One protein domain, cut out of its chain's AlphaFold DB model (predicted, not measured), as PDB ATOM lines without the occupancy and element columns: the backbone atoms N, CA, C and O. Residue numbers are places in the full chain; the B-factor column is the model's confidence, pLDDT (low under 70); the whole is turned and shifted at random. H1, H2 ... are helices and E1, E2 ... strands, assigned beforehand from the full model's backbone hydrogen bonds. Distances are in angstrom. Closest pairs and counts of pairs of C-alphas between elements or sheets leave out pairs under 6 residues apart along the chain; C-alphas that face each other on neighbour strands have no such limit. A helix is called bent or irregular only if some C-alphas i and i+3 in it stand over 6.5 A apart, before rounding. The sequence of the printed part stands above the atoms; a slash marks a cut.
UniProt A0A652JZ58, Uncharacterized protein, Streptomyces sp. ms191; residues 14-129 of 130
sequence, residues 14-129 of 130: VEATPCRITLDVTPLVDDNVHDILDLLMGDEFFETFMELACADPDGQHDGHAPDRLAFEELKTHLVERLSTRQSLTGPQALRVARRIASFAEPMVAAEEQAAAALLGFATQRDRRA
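Overview. This is residues 14 to 129 of the 130 residues of an uncharacterized protein of Streptomyces sp. ms191 (UniProt A0A652JZ58). A small hairpin of two strands, E1 and E2, packs on residues 96 to 107 of one long helix, H4, whose later part, residues 112 to 126, sticks out far from the rest. At the opposite end of this extended, open model, three shorter helices, H1, H2 and H3, make a loose cluster that no part of H4 touches. The printed part has 116 residues with two named strands and four named helices, in the order E1, E2, H1, H2, H3, H4; the sheet is antiparallel and the class is mostly helix. The radius of gyration of the C-alphas is 25.7 A, and the flat outline spans 77 by 46 by 19 A.

Along the chain. The sheet holds E1, residues 14 to 17, beginning at C-alpha 14 (34.980, 39.591, -44.928), and E2, residues 20 to 23. H4, residues 90 to 126, is 52.9 A long, from C-alpha 90 at (40.301, 27.500, -34.125) to C-alpha 126 at (68.659, 59.590, -65.237). H1, residues 26 to 41, is 22.3 A long; H2, residues 46 to 53, is 10.2 A; H3, residues 68 to 81, is 20.4 A.

Arrangement. E1 and E2 form an antiparallel hairpin at 155 degrees, with N 15 and O 22 at 3.0 A and N 22 and O 15 at 2.9 A, within hydrogen-bond range. The closest C-alphas of E1 and H4 are those of Ala 16 and Phe 103, 6.3 A apart. H4 has a kink of 32 degrees near residue 103; it is neither bent nor irregular, but only just: C-alphas 103 and 106 are 6.3 A apart. H1 and H2 only just touch, only at the corner by their link, with 3 pairs of C-alphas within 8 A, the closest being Leu 40 and Phe 46 at 5.0 A; they stand about perpendicular, at 81 degrees. H2 and H3 form a helical hairpin: they touch, H3 with residues 70 to 74 alone, the closest C-alphas being those of Leu 52 and Phe 71, 7.1 A apart, at a steep tilt of 38 degrees, opposite ways. H1 and H3 are close but not clearly touching, with C-alphas of Ile 36 and Leu 78 at 6.9 A. H4 is apart from H1, H2 and H3. Every O i to N i+4 pair is within hydrogen-bond range in H1, H2 and H3; in H4 31 of 33 are.

Size, cuts and confidence. The C-alphas of Asp 43 and Ala 129, the two farthest apart, are 79.1 A from each other. The printed part has no cut. The link from H2 to H3 is long, and its residues 59 to 64 stand free. Mean pLDDT of the printed part is 83.1; residues 56 to 67 and 124 to 129 are under 70.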
ATOM      1  N   VAL A  14      33.779  38.911 -44.436       85.12
ATOM      2  CA  VAL A  14      34.980  39.591 -44.928       85.12
ATOM      3  C   VAL A  14      34.700  40.025 -46.353       85.12
ATOM      4  O   VAL A  14      34.353  39.188 -47.191       85.12
ATOM      5  N   GLU A  15      34.881  41.306 -46.634       87.88
ATOM      6  CA  GLU A  15      34.735  41.867 -47.973       87.88
ATOM      7  C   GLU A  15      35.960  42.712 -48.343       87.88
ATOM      8  O   GLU A  15      36.731  43.164 -47.493       87.88
ATOM      9  N   ALA A  16      36.146  42.910 -49.645       85.75
ATOM     10  CA  ALA A  16      37.182  43.775 -50.181       85.75
ATOM     11  C   ALA A  16      36.548  45.039 -50.764       85.75
ATOM     12  O   ALA A  16      35.633  44.976 -51.587       85.75
ATOM     13  N   THR A  17      37.089  46.185 -50.376       83.06
ATOM     14  CA  THR A  17      36.845  47.483 -51.009       83.06
ATOM     15  C   THR A  17      38.137  47.946 -51.691       83.06
ATOM     16  O   THR A  17      39.202  47.375 -51.441       83.06
ATOM     17  N   PRO A  18      38.107  48.930 -52.607       82.44
ATOM     18  CA  PRO A  18      39.333  49.410 -53.237       82.44
ATOM     19  C   PRO A  18      40.407  49.761 -52.193       82.44
ATOM     20  O   PRO A  18      40.180  50.586 -51.310       82.44
ATOM     21  N   CYS A  19      41.558  49.092 -52.295       82.62
ATOM     22  CA  CYS A  19      42.717  49.221 -51.403       82.62
ATOM     23  C   CYS A  19      42.490  48.845 -49.924       82.62
ATOM     24  O   CYS A  19      43.333  49.165 -49.087       82.62
ATOM     25  N   ARG A  20      41.363  48.217 -49.557       89.38
ATOM     26  CA  ARG A  20      41.064  47.851 -48.165       89.38
ATOM     27  C   ARG A  20      40.323  46.525 -48.054       89.38
ATOM     28  O   ARG A  20      39.554  46.139 -48.928       89.38
ATOM     29  N   ILE A  21      40.500  45.863 -46.919       89.38
ATOM     30  CA  ILE A  21      39.720  44.688 -46.526       89.38
ATOM     31  C   ILE A  21      38.958  45.062 -45.265       89.38
ATOM     32  O   ILE A  21      39.544  45.617 -44.334       89.38
ATOM     33  N   THR A  22      37.664  44.780 -45.241       89.62
ATOM     34  CA  THR A  22      36.802  45.021 -44.085       89.62
ATOM     35  C   THR A  22      36.369  43.687 -43.490       89.62
ATOM     36  O   THR A  22      36.001  42.749 -44.198       89.62
ATOM     37  N   LEU A  23      36.473  43.603 -42.165       87.75
ATOM     38  CA  LEU A  23      35.942  42.514 -41.356       87.75
ATOM     39  C   LEU A  23      34.679  43.033 -40.675       87.75
ATOM     40  O   LEU A  23      34.711  44.083 -40.035       87.75
ATOM     41  N   ASP A  24      33.588  42.296 -40.821       83.88
ATOM     42  CA  ASP A  24      32.326  42.618 -40.180       83.88
ATOM     43  C   ASP A  24      32.421  42.396 -38.667       83.88
ATOM     44  O   ASP A  24      32.760  41.306 -38.203       83.88
ATOM     45  N   VAL A  25      32.123  43.449 -37.913       85.44
ATOM     46  CA  VAL A  25      32.097  43.458 -36.447       85.44
ATOM     47  C   VAL A  25      30.675  43.455 -35.890       85.44
ATOM     48  O   VAL A  25      30.521  43.480 -34.673       85.44
ATOM     49  N   THR A  26      29.641  43.382 -36.737       85.62
ATOM     50  CA  THR A  26      28.235  43.268 -36.321       85.62
ATOM     51  C   THR A  26      28.018  42.225 -35.225       85.62
ATOM     52  O   THR A  26      27.329  42.557 -34.271       85.62
ATOM     53  N   PRO A  27      28.643  41.032 -35.236       83.94
ATOM     54  CA  PRO A  27      28.434  40.065 -34.155       83.94
ATOM     55  C   PRO A  27      28.882  40.572 -32.780       83.94
ATOM     56  O   PRO A  27      28.188  40.336 -31.800       83.94
ATOM     57  N   LEU A  28      29.995  41.310 -32.719       87.44
ATOM     58  CA  LEU A  28      30.477  41.923 -31.481       87.44
ATOM     59  C   LEU A  28      29.541  43.047 -31.029       87.44
ATOM     60  O   LEU A  28      29.328  43.240 -29.837       87.44
ATOM     61  N   VAL A  29      28.999  43.804 -31.987       88.56
ATOM     62  CA  VAL A  29      28.011  44.850 -31.710       88.56
ATOM     63  C   VAL A  29      26.727  44.233 -31.166       88.56
ATOM     64  O   VAL A  29      26.233  44.714 -30.156       88.56
ATOM     65  N   ASP A  30      26.219  43.169 -31.784       87.06
ATOM     66  CA  ASP A  30      25.010  42.468 -31.350       87.06
ATOM     67  C   ASP A  30      25.169  41.910 -29.929       87.06
ATOM     68  O   ASP A  30      24.288  42.118 -29.093       87.06
ATOM     69  N   ASP A  31      26.301  41.254 -29.645       85.94
ATOM     70  CA  ASP A  31      26.609  40.712 -28.318       85.94
ATOM     71  C   ASP A  31      26.659  41.851 -27.274       85.94
ATOM     72  O   ASP A  31      25.982  41.794 -26.250       85.94
ATOM     73  N   ASN A  32      27.350  42.957 -27.575       91.75
ATOM     74  CA  ASN A  32      27.422  44.107 -26.669       91.75
ATOM     75  C   ASN A  32      26.083  44.840 -26.497       91.75
ATOM     76  O   ASN A  32      25.810  45.352 -25.419       91.75
ATOM     77  N   VAL A  33      25.243  44.939 -27.531       90.88
ATOM     78  CA  VAL A  33      23.915  45.562 -27.409       90.88
ATOM     79  C   VAL A  33      23.035  44.744 -26.473       90.88
ATOM     80  O   VAL A  33      22.326  45.325 -25.655       90.88
ATOM     81  N   HIS A  34      23.096  43.417 -26.568       88.44
ATOM     82  CA  HIS A  34      22.394  42.545 -25.637       88.44
ATOM     83  C   HIS A  34      22.864  42.777 -24.195       88.44
ATOM     84  O   HIS A  34      22.033  43.066 -23.336       88.44
ATOM     85  N   ASP A  35      24.180  42.780 -23.965       91.19
ATOM     86  CA  ASP A  35      24.762  43.018 -22.641       91.19
ATOM     87  C   ASP A  35      24.401  44.408 -22.083       91.19
ATOM     88  O   ASP A  35      24.088  44.538 -20.903       91.19
ATOM     89  N   ILE A  36      24.387  45.457 -22.920       93.81
ATOM     90  CA  ILE A  36      23.929  46.798 -22.515       93.81
ATOM     91  C   ILE A  36      22.482  46.743 -22.030       93.81
ATOM     92  O   ILE A  36      22.169  47.314 -20.988       93.81
ATOM     93  N   LEU A  37      21.590  46.106 -22.792       92.25
ATOM     94  CA  LEU A  37      20.177  46.034 -22.429       92.25
ATOM     95  C   LEU A  37      19.991  45.281 -21.109       92.25
ATOM     96  O   LEU A  37      19.237  45.745 -20.260       92.25
ATOM     97  N   ASP A  38      20.718  44.185 -20.907       92.31
ATOM     98  CA  ASP A  38      20.684  43.433 -19.653       92.31
ATOM     99  C   ASP A  38      21.228  44.257 -18.472       92.31
ATOM    100  O   ASP A  38      20.620  44.268 -17.402       92.31
ATOM    101  N   LEU A  39      22.319  45.008 -18.664       92.81
ATOM    102  CA  LEU A  39      22.881  45.902 -17.642       92.81
ATOM    103  C   LEU A  39      21.920  47.037 -17.273       92.81
ATOM    104  O   LEU A  39      21.771  47.353 -16.094       92.81
ATOM    105  N   LEU A  40      21.263  47.638 -18.268       92.50
ATOM    106  CA  LEU A  40      20.307  48.730 -18.068       92.50
ATOM    107  C   LEU A  40      18.985  48.261 -17.451       92.50
ATOM    108  O   LEU A  40      18.330  49.044 -16.771       92.50
ATOM    109  N   MET A  41      18.578  47.013 -17.690       90.75
ATOM    110  CA  MET A  41      17.391  46.417 -17.066       90.75
ATOM    111  C   MET A  41      17.675  45.812 -15.683       90.75
ATOM    112  O   MET A  41      16.733  45.446 -14.982       90.75
ATOM    113  N   GLY A  42      18.946  45.675 -15.302       89.31
ATOM    114  CA  GLY A  42      19.363  45.169 -13.998       89.31
ATOM    115  C   GLY A  42      19.477  46.259 -12.931       89.31
ATOM    116  O   GLY A  42      19.633  47.441 -13.230       89.31
ATOM    117  N   ASP A  43      19.486  45.840 -11.666       88.25
ATOM    118  CA  ASP A  43      19.492  46.740 -10.503       88.25
ATOM    119  C   ASP A  43      20.707  47.691 -10.442       88.25
ATOM    120  O   ASP A  43      20.647  48.726  -9.785       88.25
ATOM    121  N   GLU A  44      21.823  47.349 -11.102       88.88
ATOM    122  CA  GLU A  44      23.084  48.104 -11.020       88.88
ATOM    123  C   GLU A  44      23.015  49.472 -11.717       88.88
ATOM    124  O   GLU A  44      23.556  50.445 -11.195       88.88
ATOM    125  N   PHE A  45      22.360  49.556 -12.880       91.50
ATOM    126  CA  PHE A  45      22.331  50.783 -13.689       91.50
ATOM    127  C   PHE A  45      20.923  51.310 -13.965       91.50
ATOM    128  O   PHE A  45      20.795  52.424 -14.474       91.50
ATOM    129  N   PHE A  46      19.879  50.547 -13.627       91.19
ATOM    130  CA  PHE A  46      18.493  50.906 -13.923       91.19
ATOM    131  C   PHE A  46      18.094  52.271 -13.351       91.19
ATOM    132  O   PHE A  46      17.604  53.116 -14.094       91.19
ATOM    133  N   GLU A  47      18.349  52.526 -12.064       89.25
ATOM    134  CA  GLU A  47      17.944  53.782 -11.413       89.25
ATOM    135  C   GLU A  47      18.648  54.998 -12.032       89.25
ATOM    136  O   GLU A  47      17.988  55.938 -12.469       89.25
ATOM    137  N   THR A  48      19.976  54.948 -12.191       86.88
ATOM    138  CA  THR A  48      20.751  56.025 -12.836       86.88
ATOM    139  C   THR A  48      20.307  56.264 -14.280       86.88
ATOM    140  O   THR A  48      20.240  57.403 -14.740       86.88
ATOM    141  N   PHE A  49      19.981  55.198 -15.015       89.56
ATOM    142  CA  PHE A  49      19.439  55.318 -16.363       89.56
ATOM    143  C   PHE A  49      18.058  55.986 -16.368       89.56
ATOM    144  O   PHE A  49      17.827  56.877 -17.183       89.56
ATOM    145  N   MET A  50      17.158  55.597 -15.462       89.62
ATOM    146  CA  MET A  50      15.810  56.161 -15.359       89.62
ATOM    147  C   MET A  50      15.825  57.631 -14.936       89.62
ATOM    148  O   MET A  50      15.092  58.429 -15.514       89.62
ATOM    149  N   GLU A  51      16.690  58.012 -13.995       87.06
ATOM    150  CA  GLU A  51      16.894  59.410 -13.597       87.06
ATOM    151  C   GLU A  51      17.304  60.281 -14.793       87.06
ATOM    152  O   GLU A  51      16.738  61.354 -15.004       87.06
ATOM    153  N   LEU A  52      18.231  59.797 -15.625       85.12
ATOM    154  CA  LEU A  52      18.671  60.501 -16.832       85.12
ATOM    155  C   LEU A  52      17.616  60.500 -17.947       85.12
ATOM    156  O   LEU A  52      17.470  61.494 -18.656       85.12
ATOM    157  N   ALA A  53      16.895  59.392 -18.133       83.88
ATOM    158  CA  ALA A  53      15.908  59.234 -19.201       83.88
ATOM    159  C   ALA A  53      14.599  59.991 -18.930       83.88
ATOM    160  O   ALA A  53      13.912  60.383 -19.876       83.88
ATOM    161  N   CYS A  54      14.245  60.180 -17.656       82.62
ATOM    162  CA  CYS A  54      13.033  60.872 -17.219       82.62
ATOM    163  C   CYS A  54      13.275  62.310 -16.748       82.62
ATOM    164  O   CYS A  54      12.318  62.961 -16.331       82.62
ATOM    165  N   ALA A  55      14.512  62.812 -16.807       73.88
ATOM    166  CA  ALA A  55      14.788  64.221 -16.570       73.88
ATOM    167  C   ALA A  55      14.020  65.068 -17.599       73.88
ATOM    168  O   ALA A  55      14.260  64.963 -18.807       73.88
ATOM    169  N   ASP A  56      13.081  65.889 -17.124       62.38
ATOM    170  CA  ASP A  56      12.380  66.833 -17.985       62.38
ATOM    171  C   ASP A  56      13.409  67.802 -18.599       62.38
ATOM    172  O   ASP A  56      14.339  68.252 -17.918       62.38
ATOM    173  N   PRO A  57      13.295  68.132 -19.897       60.56
ATOM    174  CA  PRO A  57      14.088  69.190 -20.499       60.56
ATOM    175  C   PRO A  57      13.568  70.529 -19.972       60.56
ATOM    176  O   PRO A  57      12.771  71.212 -20.623       60.56
ATOM    177  N   ASP A  58      13.969  70.882 -18.757       54.34
ATOM    178  CA  ASP A  58      13.572  72.122 -18.116       54.34
ATOM    179  C   ASP A  58      14.028  73.290 -18.998       54.34
ATOM    180  O   ASP A  58      15.214  73.481 -19.263       54.34
ATOM    181  N   GLY A  59      13.070  74.094 -19.472       49.78
ATOM    182  CA  GLY A  59      13.265  75.211 -20.409       49.78
ATOM    183  C   GLY A  59      14.156  76.369 -19.919       49.78
ATOM    184  O   GLY A  59      14.113  77.452 -20.499       49.78
ATOM    185  N   GLN A  60      14.954  76.157 -18.873       47.72
ATOM    186  CA  GLN A  60      16.076  76.982 -18.425       47.72
ATOM    187  C   GLN A  60      17.376  76.180 -18.571       47.72
ATOM    188  O   GLN A  60      18.052  75.847 -17.604       47.72
ATOM    189  N   HIS A  61      17.725  75.834 -19.809       53.00
ATOM    190  CA  HIS A  61      19.066  75.360 -20.113       53.00
ATOM    191  C   HIS A  61      19.900  76.539 -20.588       53.00
ATOM    192  O   HIS A  61      19.680  77.081 -21.671       53.00
ATOM    193  N   ASP A  62      20.909  76.892 -19.799       47.91
ATOM    194  CA  ASP A  62      21.895  77.943 -20.072       47.91
ATOM    195  C   ASP A  62      22.865  77.551 -21.213       47.91
ATOM    196  O   ASP A  62      24.042  77.903 -21.217       47.91
ATOM    197  N   GLY A  63      22.398  76.768 -22.192       51.16
ATOM    198  CA  GLY A  63      23.204  76.191 -23.269       51.16
ATOM    199  C   GLY A  63      23.938  74.896 -22.898       51.16
ATOM    200  O   GLY A  63      24.612  74.326 -23.757       51.16
ATOM    201  N   HIS A  64      23.783  74.391 -21.672       47.06
ATOM    202  CA  HIS A  64      24.268  73.072 -21.265       47.06
ATOM    203  C   HIS A  64      23.085  72.111 -21.095       47.06
ATOM    204  O   HIS A  64      22.202  72.336 -20.275       47.06
ATOM    205  N   ALA A  65      23.058  71.075 -21.939       53.84
ATOM    206  CA  ALA A  65      22.098  69.972 -21.903       53.84
ATOM    207  C   ALA A  65      22.062  69.294 -20.510       53.84
ATOM    208  O   ALA A  65      23.083  69.342 -19.813       53.84
ATOM    209  N   PRO A  66      20.934  68.662 -20.120       55.84
ATOM    210  CA  PRO A  66      20.762  68.028 -18.810       55.84
ATOM    211  C   PRO A  66      21.919  67.074 -18.492       55.84
ATOM    212  O   PRO A  66      22.478  66.463 -19.405       55.84
ATOM    213  N   ASP A  67      22.291  67.049 -17.206       68.62
ATOM    214  CA  ASP A  67      23.526  66.529 -16.594       68.62
ATOM    215  C   ASP A  67      24.429  65.697 -17.520       68.62
ATOM    216  O   ASP A  67      24.523  64.466 -17.465       68.62
ATOM    217  N   ARG A  68      25.123  66.413 -18.414       77.38
ATOM    218  CA  ARG A  68      26.025  65.802 -19.388       77.38
ATOM    219  C   ARG A  68      27.126  64.997 -18.697       77.38
ATOM    220  O   ARG A  68      27.629  64.058 -19.304       77.38
ATOM    221  N   LEU A  69      27.501  65.363 -17.472       83.25
ATOM    222  CA  LEU A  69      28.515  64.651 -16.706       83.25
ATOM    223  C   LEU A  69      27.991  63.277 -16.275       83.25
ATOM    224  O   LEU A  69      28.616  62.280 -16.625       83.25
ATOM    225  N   ALA A  70      26.817  63.211 -15.645       83.00
ATOM    226  CA  ALA A  70      26.206  61.943 -15.240       83.00
ATOM    227  C   ALA A  70      25.955  60.997 -16.433       83.00
ATOM    228  O   ALA A  70      26.193  59.790 -16.342       83.00
ATOM    229  N   PHE A  71      25.563  61.533 -17.596       86.25
ATOM    230  CA  PHE A  71      25.455  60.736 -18.825       86.25
ATOM    231  C   PHE A  71      26.803  60.141 -19.272       86.25
ATOM    232  O   PHE A  71      26.887  58.970 -19.652       86.25
ATOM    233  N   GLU A  72      27.868  60.943 -19.264       87.56
ATOM    234  CA  GLU A  72      29.207  60.496 -19.665       87.56
ATOM    235  C   GLU A  72      29.800  59.485 -18.667       87.56
ATOM    236  O   GLU A  72      30.491  58.550 -19.084       87.56
ATOM    237  N   GLU A  73      29.491  59.624 -17.378       90.81
ATOM    238  CA  GLU A  73      29.856  58.672 -16.325       90.81
ATOM    239  C   GLU A  73      29.145  57.328 -16.514       90.81
ATOM    240  O   GLU A  73      29.814  56.294 -16.593       90.81
ATOM    241  N   LEU A  74      27.817  57.328 -16.708       91.12
ATOM    242  CA  LEU A  74      27.058  56.108 -17.000       91.12
ATOM    243  C   LEU A  74      27.598  55.404 -18.250       91.12
ATOM    244  O   LEU A  74      27.846  54.200 -18.229       91.12
ATOM    245  N   LYS A  75      27.847  56.152 -19.333       91.25
ATOM    246  CA  LYS A  75      28.450  55.599 -20.554       91.25
ATOM    247  C   LYS A  75      29.804  54.950 -20.264       91.25
ATOM    248  O   LYS A  75      30.080  53.875 -20.790       91.25
ATOM    249  N   THR A  76      30.651  55.600 -19.469       92.31
ATOM    250  CA  THR A  76      31.981  55.079 -19.126       92.31
ATOM    251  C   THR A  76      31.860  53.752 -18.383       92.31
ATOM    252  O   THR A  76      32.467  52.771 -18.810       92.31
ATOM    253  N   HIS A  77      31.002  53.681 -17.364       91.88
ATOM    254  CA  HIS A  77      30.769  52.446 -16.614       91.88
ATOM    255  C   HIS A  77      30.184  51.326 -17.480       91.88
ATOM    256  O   HIS A  77      30.624  50.185 -17.369       91.88
ATOM    257  N   LEU A  78      29.240  51.633 -18.376       92.00
ATOM    258  CA  LEU A  78      28.710  50.640 -19.312       92.00
ATOM    259  C   LEU A  78      29.823  50.105 -20.213       92.00
ATOM    260  O   LEU A  78      30.008  48.896 -20.287       92.00
ATOM    261  N   VAL A  79      30.620  50.978 -20.838       90.81
ATOM    262  CA  VAL A  79      31.731  50.573 -21.721       90.81
ATOM    263  C   VAL A  79      32.752  49.689 -21.001       90.81
ATOM    264  O   VAL A  79      33.254  48.743 -21.605       90.81
ATOM    265  N   GLU A  80      33.038  49.944 -19.723       91.06
ATOM    266  CA  GLU A  80      33.933  49.104 -18.914       91.06
ATOM    267  C   GLU A  80      33.419  47.669 -18.717       91.06
ATOM    268  O   GLU A  80      34.219  46.763 -18.469       91.06
ATOM    269  N   ARG A  81      32.106  47.442 -18.838       89.50
ATOM    270  CA  ARG A  81      31.477  46.120 -18.697       89.50
ATOM    271  C   ARG A  81      31.319  45.368 -20.014       89.50
ATOM    272  O   ARG A  81      31.072  44.166 -19.982       89.50
ATOM    273  N   LEU A  82      31.492  46.038 -21.153       90.62
ATOM    274  CA  LEU A  82      31.293  45.436 -22.469       90.62
ATOM    275  C   LEU A  82      32.534  44.715 -22.981       90.62
ATOM    276  O   LEU A  82      33.684  45.072 -22.698       90.62
ATOM    277  N   SER A  83      32.301  43.700 -23.807       85.88
ATOM    278  CA  SER A  83      33.385  42.992 -24.465       85.88
ATOM    279  C   SER A  83      34.008  43.852 -25.562       85.88
ATOM    280  O   SER A  83      33.343  44.452 -26.405       85.88
ATOM    281  N   THR A  84      35.337  43.845 -25.618       86.44
ATOM    282  CA  THR A  84      36.110  44.438 -26.723       86.44
ATOM    283  C   THR A  84      36.634  43.381 -27.695       86.44
ATOM    284  O   THR A  84      37.424  43.688 -28.589       86.44
ATOM    285  N   ARG A  85      36.257  42.109 -27.502       84.06
ATOM    286  CA  ARG A  85      36.843  40.969 -28.217       84.06
ATOM    287  C   ARG A  85      35.772  39.977 -28.650       84.06
ATOM    288  O   ARG A  85      34.941  39.569 -27.847       84.06
ATOM    289  N   GLN A  86      35.879  39.501 -29.889       84.00
ATOM    290  CA  GLN A  86      35.112  38.348 -30.358       84.00
ATOM    291  C   GLN A  86      35.912  37.062 -30.132       84.00
ATOM    292  O   GLN A  86      37.029  36.916 -30.639       84.00
ATOM    293  N   SER A  87      35.335  36.098 -29.417       83.19
ATOM    294  CA  SER A  87      35.907  34.754 -29.324       83.19
ATOM    295  C   SER A  87      35.648  33.964 -30.605       83.19
ATOM    296  O   SER A  87      34.521  33.898 -31.090       83.19
ATOM    297  N   LEU A  88      36.693  33.321 -31.126       84.88
ATOM    298  CA  LEU A  88      36.610  32.431 -32.281       84.88
ATOM    299  C   LEU A  88      37.146  31.053 -31.924       84.88
ATOM    300  O   LEU A  88      38.181  30.918 -31.272       84.88
ATOM    301  N   THR A  89      36.473  30.017 -32.414       88.00
ATOM    302  CA  THR A  89      37.051  28.672 -32.429       88.00
ATOM    303  C   THR A  89      38.218  28.615 -33.421       88.00
ATOM    304  O   THR A  89      38.255  29.362 -34.403       88.00
ATOM    305  N   GLY A  90      39.162  27.693 -33.213       90.12
ATOM    306  CA  GLY A  90      40.301  27.500 -34.125       90.12
ATOM    307  C   GLY A  90      39.899  27.358 -35.607       90.12
ATOM    308  O   GLY A  90      40.452  28.067 -36.448       90.12
ATOM    309  N   PRO A  91      38.900  26.519 -35.954       89.81
ATOM    310  CA  PRO A  91      38.405  26.418 -37.326       89.81
ATOM    311  C   PRO A  91      37.850  27.734 -37.892       89.81
ATOM    312  O   PRO A  91      38.125  28.058 -39.047       89.81
ATOM    313  N   GLN A  92      37.114  28.518 -37.096       85.81
ATOM    314  CA  GLN A  92      36.601  29.826 -37.527       85.81
ATOM    315  C   GLN A  92      37.741  30.806 -37.809       85.81
ATOM    316  O   GLN A  92      37.750  31.438 -38.865       85.81
ATOM    317  N   ALA A  93      38.733  30.876 -36.916       89.06
ATOM    318  CA  ALA A  93      39.901  31.734 -37.094       89.06
ATOM    319  C   ALA A  93      40.656  31.404 -38.394       89.06
ATOM    320  O   ALA A  93      40.989  32.304 -39.166       89.06
ATOM    321  N   LEU A  94      40.851  30.114 -38.695       92.06
ATOM    322  CA  LEU A  94      41.502  29.682 -39.935       92.06
ATOM    323  C   LEU A  94      40.707  30.066 -41.188       92.06
ATOM    324  O   LEU A  94      41.303  30.475 -42.185       92.06
ATOM    325  N   ARG A  95      39.376  29.946 -41.165       88.19
ATOM    326  CA  ARG A  95      38.547  30.333 -42.313       88.19
ATOM    327  C   ARG A  95      38.574  31.843 -42.560       88.19
ATOM    328  O   ARG A  95      38.743  32.251 -43.708       88.19
ATOM    329  N   VAL A  96      38.476  32.656 -41.504       88.25
ATOM    330  CA  VAL A  96      38.591  34.124 -41.598       88.25
ATOM    331  C   VAL A  96      39.956  34.516 -42.162       88.25
ATOM    332  O   VAL A  96      40.019  35.268 -43.132       88.25
ATOM    333  N   ALA A  97      41.042  33.942 -41.633       90.94
ATOM    334  CA  ALA A  97      42.397  34.218 -42.106       90.94
ATOM    335  C   ALA A  97      42.571  33.892 -43.598       90.94
ATOM    336  O   ALA A  97      43.096  34.710 -44.351       90.94
ATOM    337  N   ARG A  98      42.073  32.734 -44.054       92.69
ATOM    338  CA  ARG A  98      42.119  32.345 -45.475       92.69
ATOM    339  C   ARG A  98      41.336  33.306 -46.366       92.69
ATOM    340  O   ARG A  98      41.801  33.639 -47.452       92.69
ATOM    341  N   ARG A  99      40.158  33.762 -45.925       89.50
ATOM    342  CA  ARG A  99      39.352  34.712 -46.704       89.50
ATOM    343  C   ARG A  99      40.037  36.077 -46.801       89.50
ATOM    344  O   ARG A  99      40.102  36.622 -47.897       89.50
ATOM    345  N   ILE A 100      40.609  36.582 -45.706       92.56
ATOM    346  CA  ILE A 100      41.409  37.818 -45.714       92.56
ATOM    347  C   ILE A 100      42.602  37.671 -46.664       92.56
ATOM    348  O   ILE A 100      42.786  38.523 -47.529       92.56
ATOM    349  N   ALA A 101      43.360  36.575 -46.563       93.31
ATOM    350  CA  ALA A 101      44.504  36.317 -47.438       93.31
ATOM    351  C   ALA A 101      44.105  36.333 -48.922       93.31
ATOM    352  O   ALA A 101      44.752  37.006 -49.719       93.31
ATOM    353  N   SER A 102      42.971  35.714 -49.273       93.31
ATOM    354  CA  SER A 102      42.480  35.686 -50.660       93.31
ATOM    355  C   SER A 102      42.193  37.069 -51.262       93.31
ATOM    356  O   SER A 102      42.219  37.219 -52.482       93.31
ATOM    357  N   PHE A 103      41.940  38.085 -50.427       92.75
ATOM    358  CA  PHE A 103      41.802  39.476 -50.865       92.75
ATOM    359  C   PHE A 103      43.112  40.264 -50.758       92.75
ATOM    360  O   PHE A 103      43.377  41.110 -51.606       92.75
ATOM    361  N   ALA A 104      43.929  39.992 -49.738       93.94
ATOM    362  CA  ALA A 104      45.147  40.747 -49.452       93.94
ATOM    363  C   ALA A 104      46.280  40.436 -50.433       93.94
ATOM    364  O   ALA A 104      46.957  41.348 -50.900       93.94
ATOM    365  N   GLU A 105      46.467  39.160 -50.775       94.12
ATOM    366  CA  GLU A 105      47.525  38.705 -51.684       94.12
ATOM    367  C   GLU A 105      47.551  39.470 -53.023       94.12
ATOM    368  O   GLU A 105      48.605  40.010 -53.371       94.12
ATOM    369  N   PRO A 106      46.435  39.607 -53.774       91.75
ATOM    370  CA  PRO A 106      46.453  40.361 -55.026       91.75
ATOM    371  C   PRO A 106      46.678  41.867 -54.825       91.75
ATOM    372  O   PRO A 106      47.241  42.510 -55.710       91.75
ATOM    373  N   MET A 107      46.264  42.439 -53.688       91.81
ATOM    374  CA  MET A 107      46.500  43.856 -53.380       91.81
ATOM    375  C   MET A 107      47.987  44.133 -53.168       91.81
ATOM    376  O   MET A 107      48.529  45.042 -53.788       91.81
ATOM    377  N   VAL A 108      48.651  43.300 -52.366       93.00
ATOM    378  CA  VAL A 108      50.095  43.405 -52.117       93.00
ATOM    379  C   VAL A 108      50.876  43.221 -53.418       93.00
ATOM    380  O   VAL A 108      51.738  44.036 -53.738       93.00
ATOM    381  N   ALA A 109      50.524  42.216 -54.226       91.56
ATOM    382  CA  ALA A 109      51.173  42.003 -55.518       91.56
ATOM    383  C   ALA A 109      51.019  43.213 -56.462       91.56
ATOM    384  O   ALA A 109      51.956  43.567 -57.181       91.56
ATOM    385  N   ALA A 110      49.855  43.872 -56.461       89.38
ATOM    386  CA  ALA A 110      49.630  45.078 -57.251       89.38
ATOM    387  C   ALA A 110      50.459  46.274 -56.743       89.38
ATOM    388  O   ALA A 110      51.008  47.025 -57.554       89.38
ATOM    389  N   GLU A 111      50.591  46.441 -55.425       89.25
ATOM    390  CA  GLU A 111      51.425  47.482 -54.808       89.25
ATOM    391  C   GLU A 111      52.913  47.293 -55.137       89.25
ATOM    392  O   GLU A 111      53.584  48.245 -55.545       89.25
ATOM    393  N   GLU A 112      53.419  46.063 -55.048       91.25
ATOM    394  CA  GLU A 112      54.801  45.727 -55.402       91.25
ATOM    395  C   GLU A 112      55.096  46.001 -56.884       91.25
ATOM    396  O   GLU A 112      56.127  46.592 -57.222       91.25
ATOM    397  N   GLN A 113      54.175  45.636 -57.782       90.25
ATOM    398  CA  GLN A 113      54.301  45.923 -59.215       90.25
ATOM    399  C   GLN A 113      54.308  47.428 -59.502       90.25
ATOM    400  O   GLN A 113      55.122  47.901 -60.301       90.25
ATOM    401  N   ALA A 114      53.440  48.195 -58.840       89.06
ATOM    402  CA  ALA A 114      53.403  49.647 -58.977       89.06
ATOM    403  C   ALA A 114      54.708  50.296 -58.480       89.06
ATOM    404  O   ALA A 114      55.265  51.164 -59.159       89.06
ATOM    405  N   ALA A 115      55.238  49.839 -57.343       89.44
ATOM    406  CA  ALA A 115      56.510  50.311 -56.803       89.44
ATOM    407  C   ALA A 115      57.689  50.002 -57.745       89.44
ATOM    408  O   ALA A 115      58.508  50.881 -58.031       89.44
ATOM    409  N   ALA A 116      57.746  48.784 -58.292       88.88
ATOM    410  CA  ALA A 116      58.772  48.386 -59.253       88.88
ATOM    411  C   ALA A 116      58.712  49.221 -60.547       88.88
ATOM    412  O   ALA A 116      59.750  49.657 -61.053       88.88
ATOM    413  N   ALA A 117      57.508  49.501 -61.058       87.50
ATOM    414  CA  ALA A 117      57.322  50.344 -62.236       87.50
ATOM    415  C   ALA A 117      57.849  51.771 -62.005       87.50
ATOM    416  O   ALA A 117      58.578  52.303 -62.845       87.50
ATOM    417  N   LEU A 118      57.546  52.377 -60.852       85.56
ATOM    418  CA  LEU A 118      58.022  53.719 -60.496       85.56
ATOM    419  C   LEU A 118      59.557  53.802 -60.429       85.56
ATOM    420  O   LEU A 118      60.145  54.748 -60.959       85.56
ATOM    421  N   LEU A 119      60.216  52.794 -59.849       84.56
ATOM    422  CA  LEU A 119      61.682  52.704 -59.811       84.56
ATOM    423  C   LEU A 119      62.295  52.549 -61.215       84.56
ATOM    424  O   LEU A 119      63.316  53.171 -61.529       84.56
ATOM    425  N   GLY A 120      61.654  51.769 -62.089       79.81
ATOM    426  CA  GLY A 120      62.046  51.640 -63.495       79.81
ATOM    427  C   GLY A 120      61.982  52.972 -64.254       79.81
ATOM    428  O   GLY A 120      62.917  53.329 -64.970       79.81
ATOM    429  N   PHE A 121      60.928  53.766 -64.042       73.19
ATOM    430  CA  PHE A 121      60.804  55.090 -64.661       73.19
ATOM    431  C   PHE A 121      61.840  56.098 -64.148       73.19
ATOM    432  O   PHE A 121      62.357  56.892 -64.939       73.19
ATOM    433  N   ALA A 122      62.168  56.073 -62.853       71.69
ATOM    434  CA  ALA A 122      63.189  56.947 -62.271       71.69
ATOM    435  C   ALA A 122      64.582  56.654 -62.858       71.69
ATOM    436  O   ALA A 122      65.246  57.550 -63.379       71.69
ATOM    437  N   THR A 123      64.978  55.380 -62.890       71.12
ATOM    438  CA  THR A 123      66.285  54.953 -63.426       71.12
ATOM    439  C   THR A 123      66.433  55.183 -64.935       71.12
ATOM    440  O   THR A 123      67.538  55.428 -65.424       71.12
ATOM    441  N   GLN A 124      65.335  55.148 -65.698       67.06
ATOM    442  CA  GLN A 124      65.347  55.433 -67.135       67.06
ATOM    443  C   GLN A 124      65.448  56.936 -67.454       67.06
ATOM    444  O   GLN A 124      65.981  57.294 -68.509       67.06
ATOM    445  N   ARG A 125      64.969  57.821 -66.567       64.44
ATOM    446  CA  ARG A 125      65.123  59.279 -66.709       64.44
ATOM    447  C   ARG A 125      66.573  59.720 -66.529       64.44
ATOM    448  O   ARG A 125      67.068  60.449 -67.383       64.44
ATOM    449  N   ASP A 126      67.262  59.218 -65.507       61.50
ATOM    450  CA  ASP A 126      68.659  59.590 -65.237       61.50
ATOM    451  C   ASP A 126      69.604  59.181 -66.376       61.50
ATOM    452  O   ASP A 126      70.490  59.939 -66.765       61.50
ATOM    453  N   ARG A 127      69.361  58.026 -67.009       60.91
ATOM    454  CA  ARG A 127      70.158  57.551 -68.156       60.91
ATOM    455  C   ARG A 127      69.970  58.350 -69.446       60.91
ATOM    456  O   ARG A 127      70.773  58.193 -70.355       60.91
ATOM    457  N   ARG A 128      68.903  59.142 -69.570       60.16
ATOM    458  CA  ARG A 128      68.661  59.999 -70.747       60.16
ATOM    459  C   ARG A 128      69.191  61.424 -70.570       60.16
ATOM    460  O   ARG A 128      69.148  62.185 -71.531       60.16
ATOM    461  N   ALA A 129      69.630  61.787 -69.365       57.16
ATOM    462  CA  ALA A 129      70.123  63.122 -69.030       57.16
ATOM    463  C   ALA A 129      71.663  63.214 -68.948       57.16
ATOM    464  O   ALA A 129      72.179  64.302 -68.706       57.16
TER     465      ALA A 129